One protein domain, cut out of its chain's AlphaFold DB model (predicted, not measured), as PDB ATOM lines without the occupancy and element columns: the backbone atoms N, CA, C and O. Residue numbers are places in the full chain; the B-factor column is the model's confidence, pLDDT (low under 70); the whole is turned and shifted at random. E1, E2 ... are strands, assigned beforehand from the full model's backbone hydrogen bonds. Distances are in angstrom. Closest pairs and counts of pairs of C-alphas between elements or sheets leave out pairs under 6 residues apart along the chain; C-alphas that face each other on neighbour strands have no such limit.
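AT A GLANCE: This is residues 165 to 254 of the 269 residues of the protein "Flagellar protein FliL" of Planctomycetes bacterium (UniProt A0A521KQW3). With little regular structure, two small sheets make an open V, nearest at E2 and E3, and residues 176 to 181 cross its open side from E5 to E4. The 90 printed residues include five named strands, E1 to E5 in chain order, and no named helix: all strand, with 26 residues in named elements. Both sheets, E2-E1-E5 and E3-E4, are antiparallel. The whole is compact, radius of gyration of the C-alphas 11.4 A, spans 29 by 28 by 22 A.

IN THESE COORDINATES: E1, residues 197 to 202, measures 16.7 A from C-alpha 197 at (42.730, -31.505, -8.796). E5, 247 to 253, measures 19.5 A, ending at (45.880, -27.389, -12.693). E2 is 207 to 210, 10.5 A; E3, 225 to 228, 9.8 A; E4, 234 to 238, 13.6 A.

HOW THE PARTS SIT: Inner strand E1 has N 199 2.8 A from O 250 of E5. E1 and E2 form a hairpin, N 200 to O 209 2.8 A. The closest C-alphas of E2 and E3, Leu 210 and Val 228, are 6.0 A apart. Hairpin E3 and E4 has N 225 2.8 A from O 237. E4 and E5 are apart.

THE WHOLE: The printed part has no cut. The link E2 to E3 is long. No printed residue is under pLDDT 70.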
ATOM      1  N   GLY A 165      39.673 -22.669 -11.904       91.44
ATOM      2  CA  GLY A 165      38.272 -22.614 -12.324       91.44
ATOM      3  C   GLY A 165      38.069 -22.404 -13.827       91.44
ATOM      4  O   GLY A 165      38.490 -23.243 -14.624       91.44
ATOM      5  N   ASP A 166      37.391 -21.315 -14.206       89.44
ATOM      6  CA  ASP A 166      37.091 -20.960 -15.605       89.44
ATOM      7  C   ASP A 166      38.042 -19.924 -16.253       89.44
ATOM      8  O   ASP A 166      37.771 -19.444 -17.360       89.44
ATOM      9  N   ALA A 167      39.176 -19.619 -15.607       87.19
ATOM     10  CA  ALA A 167      40.166 -18.642 -16.069       87.19
ATOM     11  C   ALA A 167      40.726 -18.950 -17.477       87.19
ATOM     12  O   ALA A 167      41.250 -20.034 -17.750       87.19
ATOM     13  N   LYS A 168      40.685 -17.958 -18.378       84.00
ATOM     14  CA  LYS A 168      41.104 -18.070 -19.793       84.00
ATOM     15  C   LYS A 168      42.504 -17.521 -20.052       84.00
ATOM     16  O   LYS A 168      43.033 -17.666 -21.154       84.00
ATOM     17  N   LYS A 169      43.113 -16.895 -19.046       84.25
ATOM     18  CA  LYS A 169      44.506 -16.437 -19.032       84.25
ATOM     19  C   LYS A 169      45.169 -16.870 -17.733       84.25
ATOM     20  O   LYS A 169      44.492 -17.035 -16.726       84.25
ATOM     21  N   ALA A 170      46.498 -16.975 -17.746       85.06
ATOM     22  CA  ALA A 170      47.281 -17.428 -16.597       85.06
ATOM     23  C   ALA A 170      46.910 -16.701 -15.290       85.06
ATOM     24  O   ALA A 170      46.587 -17.357 -14.312       85.06
ATOM     25  N   ASN A 171      46.887 -15.365 -15.296       86.31
ATOM     26  CA  ASN A 171      46.681 -14.546 -14.090       86.31
ATOM     27  C   ASN A 171      45.213 -14.102 -13.885       86.31
ATOM     28  O   ASN A 171      44.959 -13.165 -13.127       86.31
ATOM     29  N   GLU A 172      44.263 -14.679 -14.623       90.19
ATOM     30  CA  GLU A 172      42.838 -14.351 -14.504       90.19
ATOM     31  C   GLU A 172      42.224 -15.066 -13.291       90.19
ATOM     32  O   GLU A 172      42.716 -16.111 -12.863       90.19
ATOM     33  N   ALA A 173      41.184 -14.473 -12.703       93.19
ATOM     34  CA  ALA A 173      40.466 -15.074 -11.587       93.19
ATOM     35  C   ALA A 173      39.318 -15.951 -12.091       93.19
ATOM     36  O   ALA A 173      38.622 -15.566 -13.030       93.19
ATOM     37  N   ASP A 174      39.095 -17.079 -11.420       93.81
ATOM     38  CA  ASP A 174      37.879 -17.875 -11.563       93.81
ATOM     39  C   ASP A 174      36.651 -17.012 -11.237       93.81
ATOM     40  O   ASP A 174      36.564 -16.401 -10.167       93.81
ATOM     41  N   HIS A 175      35.682 -16.973 -12.150       93.56
ATOM     42  CA  HIS A 175      34.515 -16.101 -12.042       93.56
ATOM     43  C   HIS A 175      33.610 -16.471 -10.851       93.56
ATOM     44  O   HIS A 175      32.896 -15.614 -10.320       93.56
ATOM     45  N   ALA A 176      33.587 -17.740 -10.432       92.38
ATOM     46  CA  ALA A 176      32.687 -18.216  -9.382       92.38
ATOM     47  C   ALA A 176      33.210 -17.932  -7.964       92.38
ATOM     48  O   ALA A 176      32.444 -17.493  -7.108       92.38
ATOM     49  N   SER A 177      34.499 -18.163  -7.719       93.94
ATOM     50  CA  SER A 177      35.135 -18.011  -6.406       93.94
ATOM     51  C   SER A 177      35.876 -16.693  -6.225       93.94
ATOM     52  O   SER A 177      35.967 -16.208  -5.100       93.94
ATOM     53  N   GLY A 178      36.410 -16.106  -7.301       93.44
ATOM     54  CA  GLY A 178      37.363 -14.996  -7.241       93.44
ATOM     55  C   GLY A 178      38.810 -15.409  -6.928       93.44
ATOM     56  O   GLY A 178      39.662 -14.532  -6.776       93.44
ATOM     57  N   LEU A 179      39.113 -16.714  -6.845       94.06
ATOM     58  CA  LEU A 179      40.488 -17.212  -6.729       94.06
ATOM     59  C   LEU A 179      41.284 -16.983  -8.014       94.06
ATOM     60  O   LEU A 179      40.779 -17.174  -9.118       94.06
ATOM     61  N   LYS A 180      42.568 -16.663  -7.857       94.81
ATOM     62  CA  LYS A 180      43.555 -16.583  -8.942       94.81
ATOM     63  C   LYS A 180      44.921 -17.079  -8.441       94.81
ATOM     64  O   LYS A 180      45.100 -17.213  -7.224       94.81
ATOM     65  N   PRO A 181      45.902 -17.324  -9.324       94.50
ATOM     66  CA  PRO A 181      47.234 -17.703  -8.877       94.50
ATOM     67  C   PRO A 181      47.894 -16.642  -7.996       94.50
ATOM     68  O   PRO A 181      47.711 -15.437  -8.202       94.50
ATOM     69  N   GLY A 182      48.691 -17.117  -7.040       93.56
ATOM     70  CA  GLY A 182      49.540 -16.279  -6.204       93.56
ATOM     71  C   GLY A 182      50.781 -15.766  -6.933       93.56
ATOM     72  O   GLY A 182      51.164 -16.275  -7.991       93.56
ATOM     73  N   GLU A 183      51.430 -14.755  -6.353       92.25
ATOM     74  CA  GLU A 183      52.618 -14.101  -6.923       92.25
ATOM     75  C   GLU A 183      53.779 -15.108  -7.173       92.25
ATOM     76  O   GLU A 183      54.508 -14.993  -8.165       92.25
ATOM     77  N   SER A 184      53.879 -16.176  -6.370       92.44
ATOM     78  CA  SER A 184      54.861 -17.265  -6.499       92.44
ATOM     79  C   SER A 184      54.349 -18.506  -7.253       92.44
ATOM     80  O   SER A 184      54.949 -19.574  -7.134       92.44
ATOM     81  N   ILE A 185      53.287 -18.425  -8.075       89.75
ATOM     82  CA  ILE A 185      52.779 -19.590  -8.844       89.75
ATOM     83  C   ILE A 185      53.847 -20.263  -9.727       89.75
ATOM     84  O   ILE A 185      53.799 -21.466  -9.959       89.75
ATOM     85  N   HIS A 186      54.868 -19.520 -10.157       84.50
ATOM     86  CA  HIS A 186      56.021 -20.049 -10.890       84.50
ATOM     87  C   HIS A 186      56.886 -21.041 -10.073       84.50
ATOM     88  O   HIS A 186      57.717 -21.736 -10.647       84.50
ATOM     89  N   MET A 187      56.679 -21.128  -8.752       87.56
ATOM     90  CA  MET A 187      57.283 -22.106  -7.835       87.56
ATOM     91  C   MET A 187      56.340 -23.276  -7.480       87.56
ATOM     92  O   MET A 187      56.669 -24.095  -6.619       87.56
ATOM     93  N   ALA A 188      55.147 -23.354  -8.083       89.44
ATOM     94  CA  ALA A 188      54.198 -24.441  -7.847       89.44
ATOM     95  C   ALA A 188      54.710 -25.763  -8.442       89.44
ATOM     96  O   ALA A 188      55.020 -25.838  -9.631       89.44
ATOM     97  N   THR A 189      54.763 -26.822  -7.631       91.00
ATOM     98  CA  THR A 189      55.145 -28.166  -8.101       91.00
ATOM     99  C   THR A 189      53.959 -28.986  -8.612       91.00
ATOM    100  O   THR A 189      54.162 -30.001  -9.275       91.00
ATOM    101  N   MET A 190      52.716 -28.544  -8.376       90.56
ATOM    102  CA  MET A 190      51.527 -29.163  -8.966       90.56
ATOM    103  C   MET A 190      51.525 -29.023 -10.501       90.56
ATOM    104  O   MET A 190      51.548 -27.918 -11.041       90.56
ATOM    105  N   ARG A 191      51.460 -30.159 -11.213       87.19
ATOM    106  CA  ARG A 191      51.464 -30.242 -12.694       87.19
ATOM    107  C   ARG A 191      50.343 -31.112 -13.292       87.19
ATOM    108  O   ARG A 191      50.382 -31.417 -14.483       87.19
ATOM    109  N   GLY A 192      49.362 -31.533 -12.492       89.81
ATOM    110  CA  GLY A 192      48.196 -32.276 -12.984       89.81
ATOM    111  C   GLY A 192      47.245 -31.416 -13.825       89.81
ATOM    112  O   GLY A 192      47.370 -30.191 -13.872       89.81
ATOM    113  N   LEU A 193      46.297 -32.056 -14.513       92.25
ATOM    114  CA  LEU A 193      45.332 -31.363 -15.372       92.25
ATOM    115  C   LEU A 193      44.246 -30.662 -14.543       92.25
ATOM    116  O   LEU A 193      43.850 -31.152 -13.489       92.25
ATOM    117  N   LEU A 194      43.708 -29.562 -15.077       91.38
ATOM    118  CA  LEU A 194      42.757 -28.656 -14.418       91.38
ATOM    119  C   LEU A 194      41.569 -29.346 -13.724       91.38
ATOM    120  O   LEU A 194      41.117 -28.886 -12.685       91.38
ATOM    121  N   HIS A 195      41.060 -30.452 -14.275       90.25
ATOM    122  CA  HIS A 195      39.911 -31.183 -13.722       90.25
ATOM    123  C   HIS A 195      40.288 -32.501 -13.019       90.25
ATOM    124  O   HIS A 195      39.429 -33.358 -12.817       90.25
ATOM    125  N   GLN A 196      41.567 -32.681 -12.675       90.88
ATOM    126  CA  GLN A 196      42.055 -33.781 -11.833       90.88
ATOM    127  C   GLN A 196      42.233 -33.360 -10.370       90.88
ATOM    128  O   GLN A 196      42.087 -34.208  -9.493       90.88
ATOM    129  N   HIS A 197      42.501 -32.074 -10.123       92.81
ATOM    130  CA  HIS A 197      42.730 -31.505  -8.796       92.81
ATOM    131  C   HIS A 197      41.744 -30.375  -8.499       92.81
ATOM    132  O   HIS A 197      41.185 -29.748  -9.407       92.81
ATOM    133  N   ARG A 198      41.521 -30.109  -7.213       95.12
ATOM    134  CA  ARG A 198      40.556 -29.113  -6.740       95.12
ATOM    135  C   ARG A 198      40.982 -28.458  -5.434       95.12
ATOM    136  O   ARG A 198      41.449 -29.112  -4.506       95.12
ATOM    137  N   LEU A 199      40.735 -27.157  -5.349       95.38
ATOM    138  CA  LEU A 199      40.756 -26.404  -4.105       95.38
ATOM    139  C   LEU A 199      39.344 -26.400  -3.518       95.38
ATOM    140  O   LEU A 199      38.419 -25.853  -4.115       95.38
ATOM    141  N   ILE A 200      39.180 -27.022  -2.358       96.38
ATOM    142  CA  ILE A 200      37.977 -26.909  -1.534       96.38
ATOM    143  C   ILE A 200      38.112 -25.601  -0.753       96.38
ATOM    144  O   ILE A 200      39.143 -25.377  -0.119       96.38
ATOM    145  N   VAL A 201      37.106 -24.732  -0.819       96.38
ATOM    146  CA  VAL A 201      37.116 -23.400  -0.197       96.38
ATOM    147  C   VAL A 201      35.863 -23.223   0.655       96.38
ATOM    148  O   VAL A 201      34.758 -23.499   0.188       96.38
ATOM    149  N   ASP A 202      36.031 -22.700   1.866       95.81
ATOM    150  CA  ASP A 202      34.958 -22.159   2.700       95.81
ATOM    151  C   ASP A 202      35.324 -20.725   3.116       95.81
ATOM    152  O   ASP A 202      36.186 -20.499   3.970       95.81
ATOM    153  N   ALA A 203      34.677 -19.737   2.491       93.88
ATOM    154  CA  ALA A 203      34.888 -18.322   2.790       93.88
ATOM    155  C   ALA A 203      34.308 -17.882   4.151       93.88
ATOM    156  O   ALA A 203      34.775 -16.887   4.707       93.88
ATOM    157  N   HIS A 204      33.364 -18.633   4.734       93.38
ATOM    158  CA  HIS A 204      32.839 -18.360   6.076       93.38
ATOM    159  C   HIS A 204      33.806 -18.840   7.168       93.38
ATOM    160  O   HIS A 204      34.045 -18.128   8.145       93.38
ATOM    161  N   SER A 205      34.380 -20.036   6.995       94.12
ATOM    162  CA  SER A 205      35.410 -20.594   7.890       94.12
ATOM    163  C   SER A 205      36.810 -20.015   7.634       94.12
ATOM    164  O   SER A 205      37.716 -20.214   8.447       94.12
ATOM    165  N   GLN A 206      36.976 -19.296   6.519       96.00
ATOM    166  CA  GLN A 206      38.245 -18.808   5.973       96.00
ATOM    167  C   GLN A 206      39.276 -19.934   5.791       96.00
ATOM    168  O   GLN A 206      40.444 -19.800   6.173       96.00
ATOM    169  N   THR A 207      38.835 -21.066   5.235       96.75
ATOM    170  CA  THR A 207      39.681 -22.242   4.996       96.75
ATOM    171  C   THR A 207      39.742 -22.660   3.534       96.75
ATOM    172  O   THR A 207      38.807 -22.465   2.753       96.75
ATOM    173  N   ILE A 208      40.903 -23.189   3.152       96.75
ATOM    174  CA  ILE A 208      41.204 -23.697   1.818       96.75
ATOM    175  C   ILE A 208      42.032 -24.983   1.922       96.75
ATOM    176  O   ILE A 208      42.960 -25.075   2.723       96.75
ATOM    177  N   GLN A 209      41.699 -25.986   1.116       96.81
ATOM    178  CA  GLN A 209      42.335 -27.303   1.117       96.81
ATOM    179  C   GLN A 209      42.573 -27.749  -0.328       96.81
ATOM    180  O   GLN A 209      41.671 -27.639  -1.153       96.81
ATOM    181  N   LEU A 210      43.770 -28.250  -0.642       96.06
ATOM    182  CA  LEU A 210      44.077 -28.819  -1.957       96.06
ATOM    183  C   LEU A 210      43.875 -30.337  -1.917       96.06
ATOM    184  O   LEU A 210      44.569 -31.038  -1.180       96.06
ATOM    185  N   ASP A 211      42.910 -30.829  -2.690       94.00
ATOM    186  CA  ASP A 211      42.463 -32.225  -2.717       94.00
ATOM    187  C   ASP A 211      42.224 -32.812  -1.311       94.00
ATOM    188  O   ASP A 211      41.286 -32.414  -0.624       94.00
ATOM    189  N   ALA A 212      43.058 -33.765  -0.883       92.25
ATOM    190  CA  ALA A 212      43.025 -34.394   0.440       92.25
ATOM    191  C   ALA A 212      44.187 -33.941   1.355       92.25
ATOM    192  O   ALA A 212      44.495 -34.609   2.342       92.25
ATOM    193  N   GLY A 213      44.857 -32.837   1.011       92.81
ATOM    194  CA  GLY A 213      45.945 -32.238   1.787       92.81
ATOM    195  C   GLY A 213      45.486 -31.587   3.102       92.81
ATOM    196  O   GLY A 213      44.313 -31.679   3.473       92.81
ATOM    197  N   PRO A 214      46.388 -30.921   3.842       95.00
ATOM    198  CA  PRO A 214      46.029 -30.177   5.047       95.00
ATOM    199  C   PRO A 214      45.091 -28.994   4.751       95.00
ATOM    200  O   PRO A 214      45.297 -28.237   3.804       95.00
ATOM    201  N   GLU A 215      44.091 -28.797   5.612       95.75
ATOM    202  CA  GLU A 215      43.239 -27.603   5.608       95.75
ATOM    203  C   GLU A 215      44.037 -26.385   6.112       95.75
ATOM    204  O   GLU A 215      44.546 -26.368   7.235       95.75
ATOM    205  N   MET A 216      44.147 -25.354   5.274       95.31
ATOM    206  CA  MET A 216      44.884 -24.120   5.542       95.31
ATOM    207  C   MET A 216      43.914 -22.978   5.854       95.31
ATOM    208  O   MET A 216      42.933 -22.780   5.143       95.31
ATOM    209  N   ARG A 217      44.202 -22.186   6.894       95.88
ATOM    210  CA  ARG A 217      43.445 -20.962   7.219       95.88
ATOM    211  C   ARG A 217      44.057 -19.731   6.565       95.88
ATOM    212  O   ARG A 217      45.279 -19.591   6.552       95.88
ATOM    213  N   TYR A 218      43.199 -18.831   6.104       95.25
ATOM    214  CA  TYR A 218      43.554 -17.536   5.527       95.25
ATOM    215  C   TYR A 218      42.753 -16.395   6.175       95.25
ATOM    216  O   TYR A 218      41.905 -16.634   7.033       95.25
ATOM    217  N   ARG A 219      43.053 -15.144   5.817       92.56
ATOM    218  CA  ARG A 219      42.403 -13.928   6.343       92.56
ATOM    219  C   ARG A 219      41.629 -13.164   5.272       92.56
ATOM    220  O   ARG A 219      40.697 -12.437   5.607       92.56
ATOM    221  N   GLY A 220      42.011 -13.335   4.006       91.25
ATOM    222  CA  GLY A 220      41.472 -12.613   2.847       91.25
ATOM    223  C   GLY A 220      42.375 -11.463   2.390       91.25
ATOM    224  O   GLY A 220      41.961 -10.631   1.590       91.25
ATOM    225  N   GLU A 221      43.606 -11.410   2.903       93.69
ATOM    226  CA  GLU A 221      44.626 -10.403   2.568       93.69
ATOM    227  C   GLU A 221      45.852 -11.043   1.886       93.69
ATOM    228  O   GLU A 221      46.719 -10.348   1.352       93.69
ATOM    229  N   GLU A 222      45.937 -12.375   1.890       95.00
ATOM    230  CA  GLU A 222      47.059 -13.143   1.372       95.00
ATOM    231  C   GLU A 222      47.034 -13.237  -0.160       95.00
ATOM    232  O   GLU A 222      46.146 -13.842  -0.759       95.00
ATOM    233  N   ARG A 223      48.067 -12.684  -0.802       95.50
ATOM    234  CA  ARG A 223      48.276 -12.786  -2.257       95.50
ATOM    235  C   ARG A 223      49.096 -13.989  -2.709       95.50
ATOM    236  O   ARG A 223      49.260 -14.204  -3.903       95.50
ATOM    237  N   ASP A 224      49.684 -14.712  -1.766       95.69
ATOM    238  CA  ASP A 224      50.646 -15.775  -2.054       95.69
ATOM    239  C   ASP A 224      50.552 -16.899  -1.013       95.69
ATOM    240  O   ASP A 224      51.519 -17.307  -0.368       95.69
ATOM    241  N   LEU A 225      49.326 -17.365  -0.787       96.19
ATOM    242  CA  LEU A 225      49.039 -18.449   0.135       96.19
ATOM    243  C   LEU A 225      49.502 -19.778  -0.474       96.19
ATOM    244  O   LEU A 225      48.887 -20.299  -1.406       96.19
ATOM    245  N   ARG A 226      50.584 -20.338   0.071       96.50
ATOM    246  CA  ARG A 226      51.067 -21.679  -0.281       96.50
ATOM    247  C   ARG A 226      50.138 -22.745   0.304       96.50
ATOM    248  O   ARG A 226      50.176 -23.001   1.508       96.50
ATOM    249  N   VAL A 227      49.363 -23.398  -0.556       95.81
ATOM    250  CA  VAL A 227      48.563 -24.588  -0.231       95.81
ATOM    251  C   VAL A 227      49.319 -25.833  -0.716       95.81
ATOM    252  O   VAL A 227      50.105 -25.764  -1.666       95.81
ATOM    253  N   VAL A 228      49.143 -26.961  -0.029       96.00
ATOM    254  CA  VAL A 228      49.848 -28.225  -0.298       96.00
ATOM    255  C   VAL A 228      48.826 -29.357  -0.380       96.00
ATOM    256  O   VAL A 228      47.870 -29.355   0.396       96.00
ATOM    257  N   ASP A 229      49.009 -30.299  -1.306       94.00
ATOM    258  CA  ASP A 229      48.175 -31.505  -1.406       94.00
ATOM    259  C   ASP A 229      48.650 -32.623  -0.451       94.00
ATOM    260  O   ASP A 229      49.475 -32.407   0.441       94.00
ATOM    261  N   HIS A 230      48.106 -33.832  -0.618       91.75
ATOM    262  CA  HIS A 230      48.489 -35.004   0.175       91.75
ATOM    263  C   HIS A 230      49.821 -35.667  -0.230       91.75
ATOM    264  O   HIS A 230      50.394 -36.395   0.579       91.75
ATOM    265  N   ASP A 231      50.323 -35.405  -1.441       90.19
ATOM    266  CA  ASP A 231      51.586 -35.947  -1.967       90.19
ATOM    267  C   ASP A 231      52.775 -35.007  -1.680       90.19
ATOM    268  O   ASP A 231      53.938 -35.388  -1.816       90.19
ATOM    269  N   GLY A 232      52.489 -33.770  -1.260       91.62
ATOM    270  CA  GLY A 232      53.468 -32.717  -1.000       91.62
ATOM    271  C   GLY A 232      53.628 -31.713  -2.146       91.62
ATOM    272  O   GLY A 232      54.495 -30.837  -2.055       91.62
ATOM    273  N   ASN A 233      52.809 -31.794  -3.202       94.00
ATOM    274  CA  ASN A 233      52.832 -30.815  -4.284       94.00
ATOM    275  C   ASN A 233      52.256 -29.478  -3.814       94.00
ATOM    276  O   ASN A 233      51.331 -29.425  -3.003       94.00
ATOM    277  N   THR A 234      52.802 -28.383  -4.337       94.62
ATOM    278  CA  THR A 234      52.445 -27.021  -3.937       94.62
ATOM    279  C   THR A 234      51.663 -26.300  -5.021       94.62
ATOM    280  O   THR A 234      51.959 -26.423  -6.212       94.62
ATOM    281  N   VAL A 235      50.724 -25.460  -4.589       95.19
ATOM    282  CA  VAL A 235      50.155 -24.376  -5.393       95.19
ATOM    283  C   VAL A 235      50.168 -23.088  -4.572       95.19
ATOM    284  O   VAL A 235      50.082 -23.118  -3.343       95.19
ATOM    285  N   TYR A 236      50.303 -21.953  -5.248       95.88
ATOM    286  CA  TYR A 236      50.291 -20.630  -4.631       95.88
ATOM    287  C   TYR A 236      49.032 -19.892  -5.074       95.88
ATOM    288  O   TYR A 236      48.709 -19.877  -6.263       95.88
ATOM    289  N   VAL A 237      48.309 -19.317  -4.116       95.88
ATOM    290  CA  VAL A 237      46.942 -18.818  -4.306       95.88
ATOM    291  C   VAL A 237      46.824 -17.383  -3.800       95.88
ATOM    292  O   VAL A 237      47.239 -17.088  -2.680       95.88
ATOM    293  N   ASP A 238      46.226 -16.497  -4.592       96.44
ATOM    294  CA  ASP A 238      45.788 -15.183  -4.121       96.44
ATOM    295  C   ASP A 238      44.313 -15.279  -3.706       96.44
ATOM    296  O   ASP A 238      43.440 -15.557  -4.534       96.44
ATOM    297  N   VAL A 239      44.046 -15.063  -2.414       95.94
ATOM    298  CA  VAL A 239      42.699 -15.121  -1.823       95.94
ATOM    299  C   VAL A 239      42.070 -13.736  -1.622       95.94
ATOM    300  O   VAL A 239      40.957 -13.636  -1.111       95.94
ATOM    301  N   THR A 240      42.730 -12.651  -2.048       95.31
ATOM    302  CA  THR A 240      42.218 -11.273  -1.888       95.31
ATOM    303  C   THR A 240      40.985 -10.978  -2.745       95.31
ATOM    304  O   THR A 240      40.237 -10.043  -2.456       95.31
ATOM    305  N   GLY A 241      40.757 -11.777  -3.792       92.44
ATOM    306  CA  GLY A 241      39.576 -11.706  -4.655       92.44
ATOM    307  C   GLY A 241      38.382 -12.550  -4.197       92.44
ATOM    308  O   GLY A 241      37.336 -12.473  -4.840       92.44
ATOM    309  N   VAL A 242      38.508 -13.356  -3.132       94.25
ATOM    310  CA  VAL A 242      37.507 -14.383  -2.789       94.25
ATOM    311  C   VAL A 242      36.139 -13.782  -2.458       94.25
ATOM    312  O   VAL A 242      36.007 -12.891  -1.614       94.25
ATOM    313  N   GLN A 243      35.097 -14.311  -3.100       94.44
ATOM    314  CA  GLN A 243      33.713 -13.963  -2.793       94.44
ATOM    315  C   GLN A 243      33.351 -14.460  -1.386       94.44
ATOM    316  O   GLN A 243      33.492 -15.638  -1.071       94.44
ATOM    317  N   LYS A 244      32.868 -13.549  -0.534       91.25
ATOM    318  CA  LYS A 244      32.711 -13.763   0.920       91.25
ATOM    319  C   LYS A 244      31.761 -14.895   1.312       91.25
ATOM    320  O   LYS A 244      31.905 -15.446   2.397       91.25
ATOM    321  N   ASP A 245      30.831 -15.222   0.423       93.50
ATOM    322  CA  ASP A 245      29.803 -16.244   0.621       93.50
ATOM    323  C   ASP A 245      30.108 -17.527  -0.192       93.50
ATOM    324  O   ASP A 245      29.254 -18.407  -0.323       93.50
ATOM    325  N   PHE A 246      31.308 -17.641  -0.789       94.69
ATOM    326  CA  PHE A 246      31.697 -18.802  -1.591       94.69
ATOM    327  C   PHE A 246      32.072 -19.997  -0.710       94.69
ATOM    328  O   PHE A 246      33.044 -19.964   0.048       94.69
ATOM    329  N   VAL A 247      31.328 -21.088  -0.877       95.88
ATOM    330  CA  VAL A 247      31.652 -22.404  -0.324       95.88
ATOM    331  C   VAL A 247      31.516 -23.428  -1.446       95.88
ATOM    332  O   VAL A 247      30.433 -23.581  -2.011       95.88
ATOM    333  N   GLY A 248      32.604 -24.112  -1.803       94.62
ATOM    334  CA  GLY A 248      32.605 -25.021  -2.950       94.62
ATOM    335  C   GLY A 248      33.981 -25.530  -3.371       94.62
ATOM    336  O   GLY A 248      34.984 -25.318  -2.694       94.62
ATOM    337  N   GLU A 249      34.011 -26.216  -4.514       95.25
ATOM    338  CA  GLU A 249      35.225 -26.758  -5.129       95.25
ATOM    339  C   GLU A 249      35.605 -25.937  -6.370       95.25
ATOM    340  O   GLU A 249      34.774 -25.720  -7.253       95.25
ATOM    341  N   VAL A 250      36.868 -25.517  -6.458       95.06
ATOM    342  CA  VAL A 250      37.446 -24.812  -7.611       95.06
ATOM    343  C   VAL A 250      38.465 -25.730  -8.277       95.06
ATOM    344  O   VAL A 250      39.430 -26.154  -7.645       95.06
ATOM    345  N   ALA A 251      38.249 -26.045  -9.552       94.56
ATOM    346  CA  ALA A 251      39.180 -26.822 -10.371       94.56
ATOM    347  C   ALA A 251      40.566 -26.146 -10.414       94.56
ATOM    348  O   ALA A 251      40.633 -24.924 -10.553       94.56
ATOM    349  N   VAL A 252      41.664 -26.897 -10.305       94.19
ATOM    350  CA  VAL A 252      43.024 -26.332 -10.358       94.19
ATOM    351  C   VAL A 252      43.978 -27.240 -11.133       94.19
ATOM    352  O   VAL A 252      43.903 -28.461 -11.046       94.19
ATOM    353  N   GLY A 253      44.871 -26.649 -11.928       93.56
ATOM    354  CA  GLY A 253      45.880 -27.389 -12.693       93.56
ATOM    355  C   GLY A 253      46.090 -26.850 -14.106       93.56
ATOM    356  O   GLY A 253      45.670 -25.746 -14.445       93.56
ATOM    357  N   ALA A 254      46.766 -27.633 -14.942       93.62
ATOM    358  CA  ALA A 254      47.073 -27.278 -16.322       93.62
ATOM    359  C   ALA A 254      45.832 -27.434 -17.238       93.62
ATOM    360  O   ALA A 254      45.220 -28.508 -17.254       93.62
TER     361      ALA A 254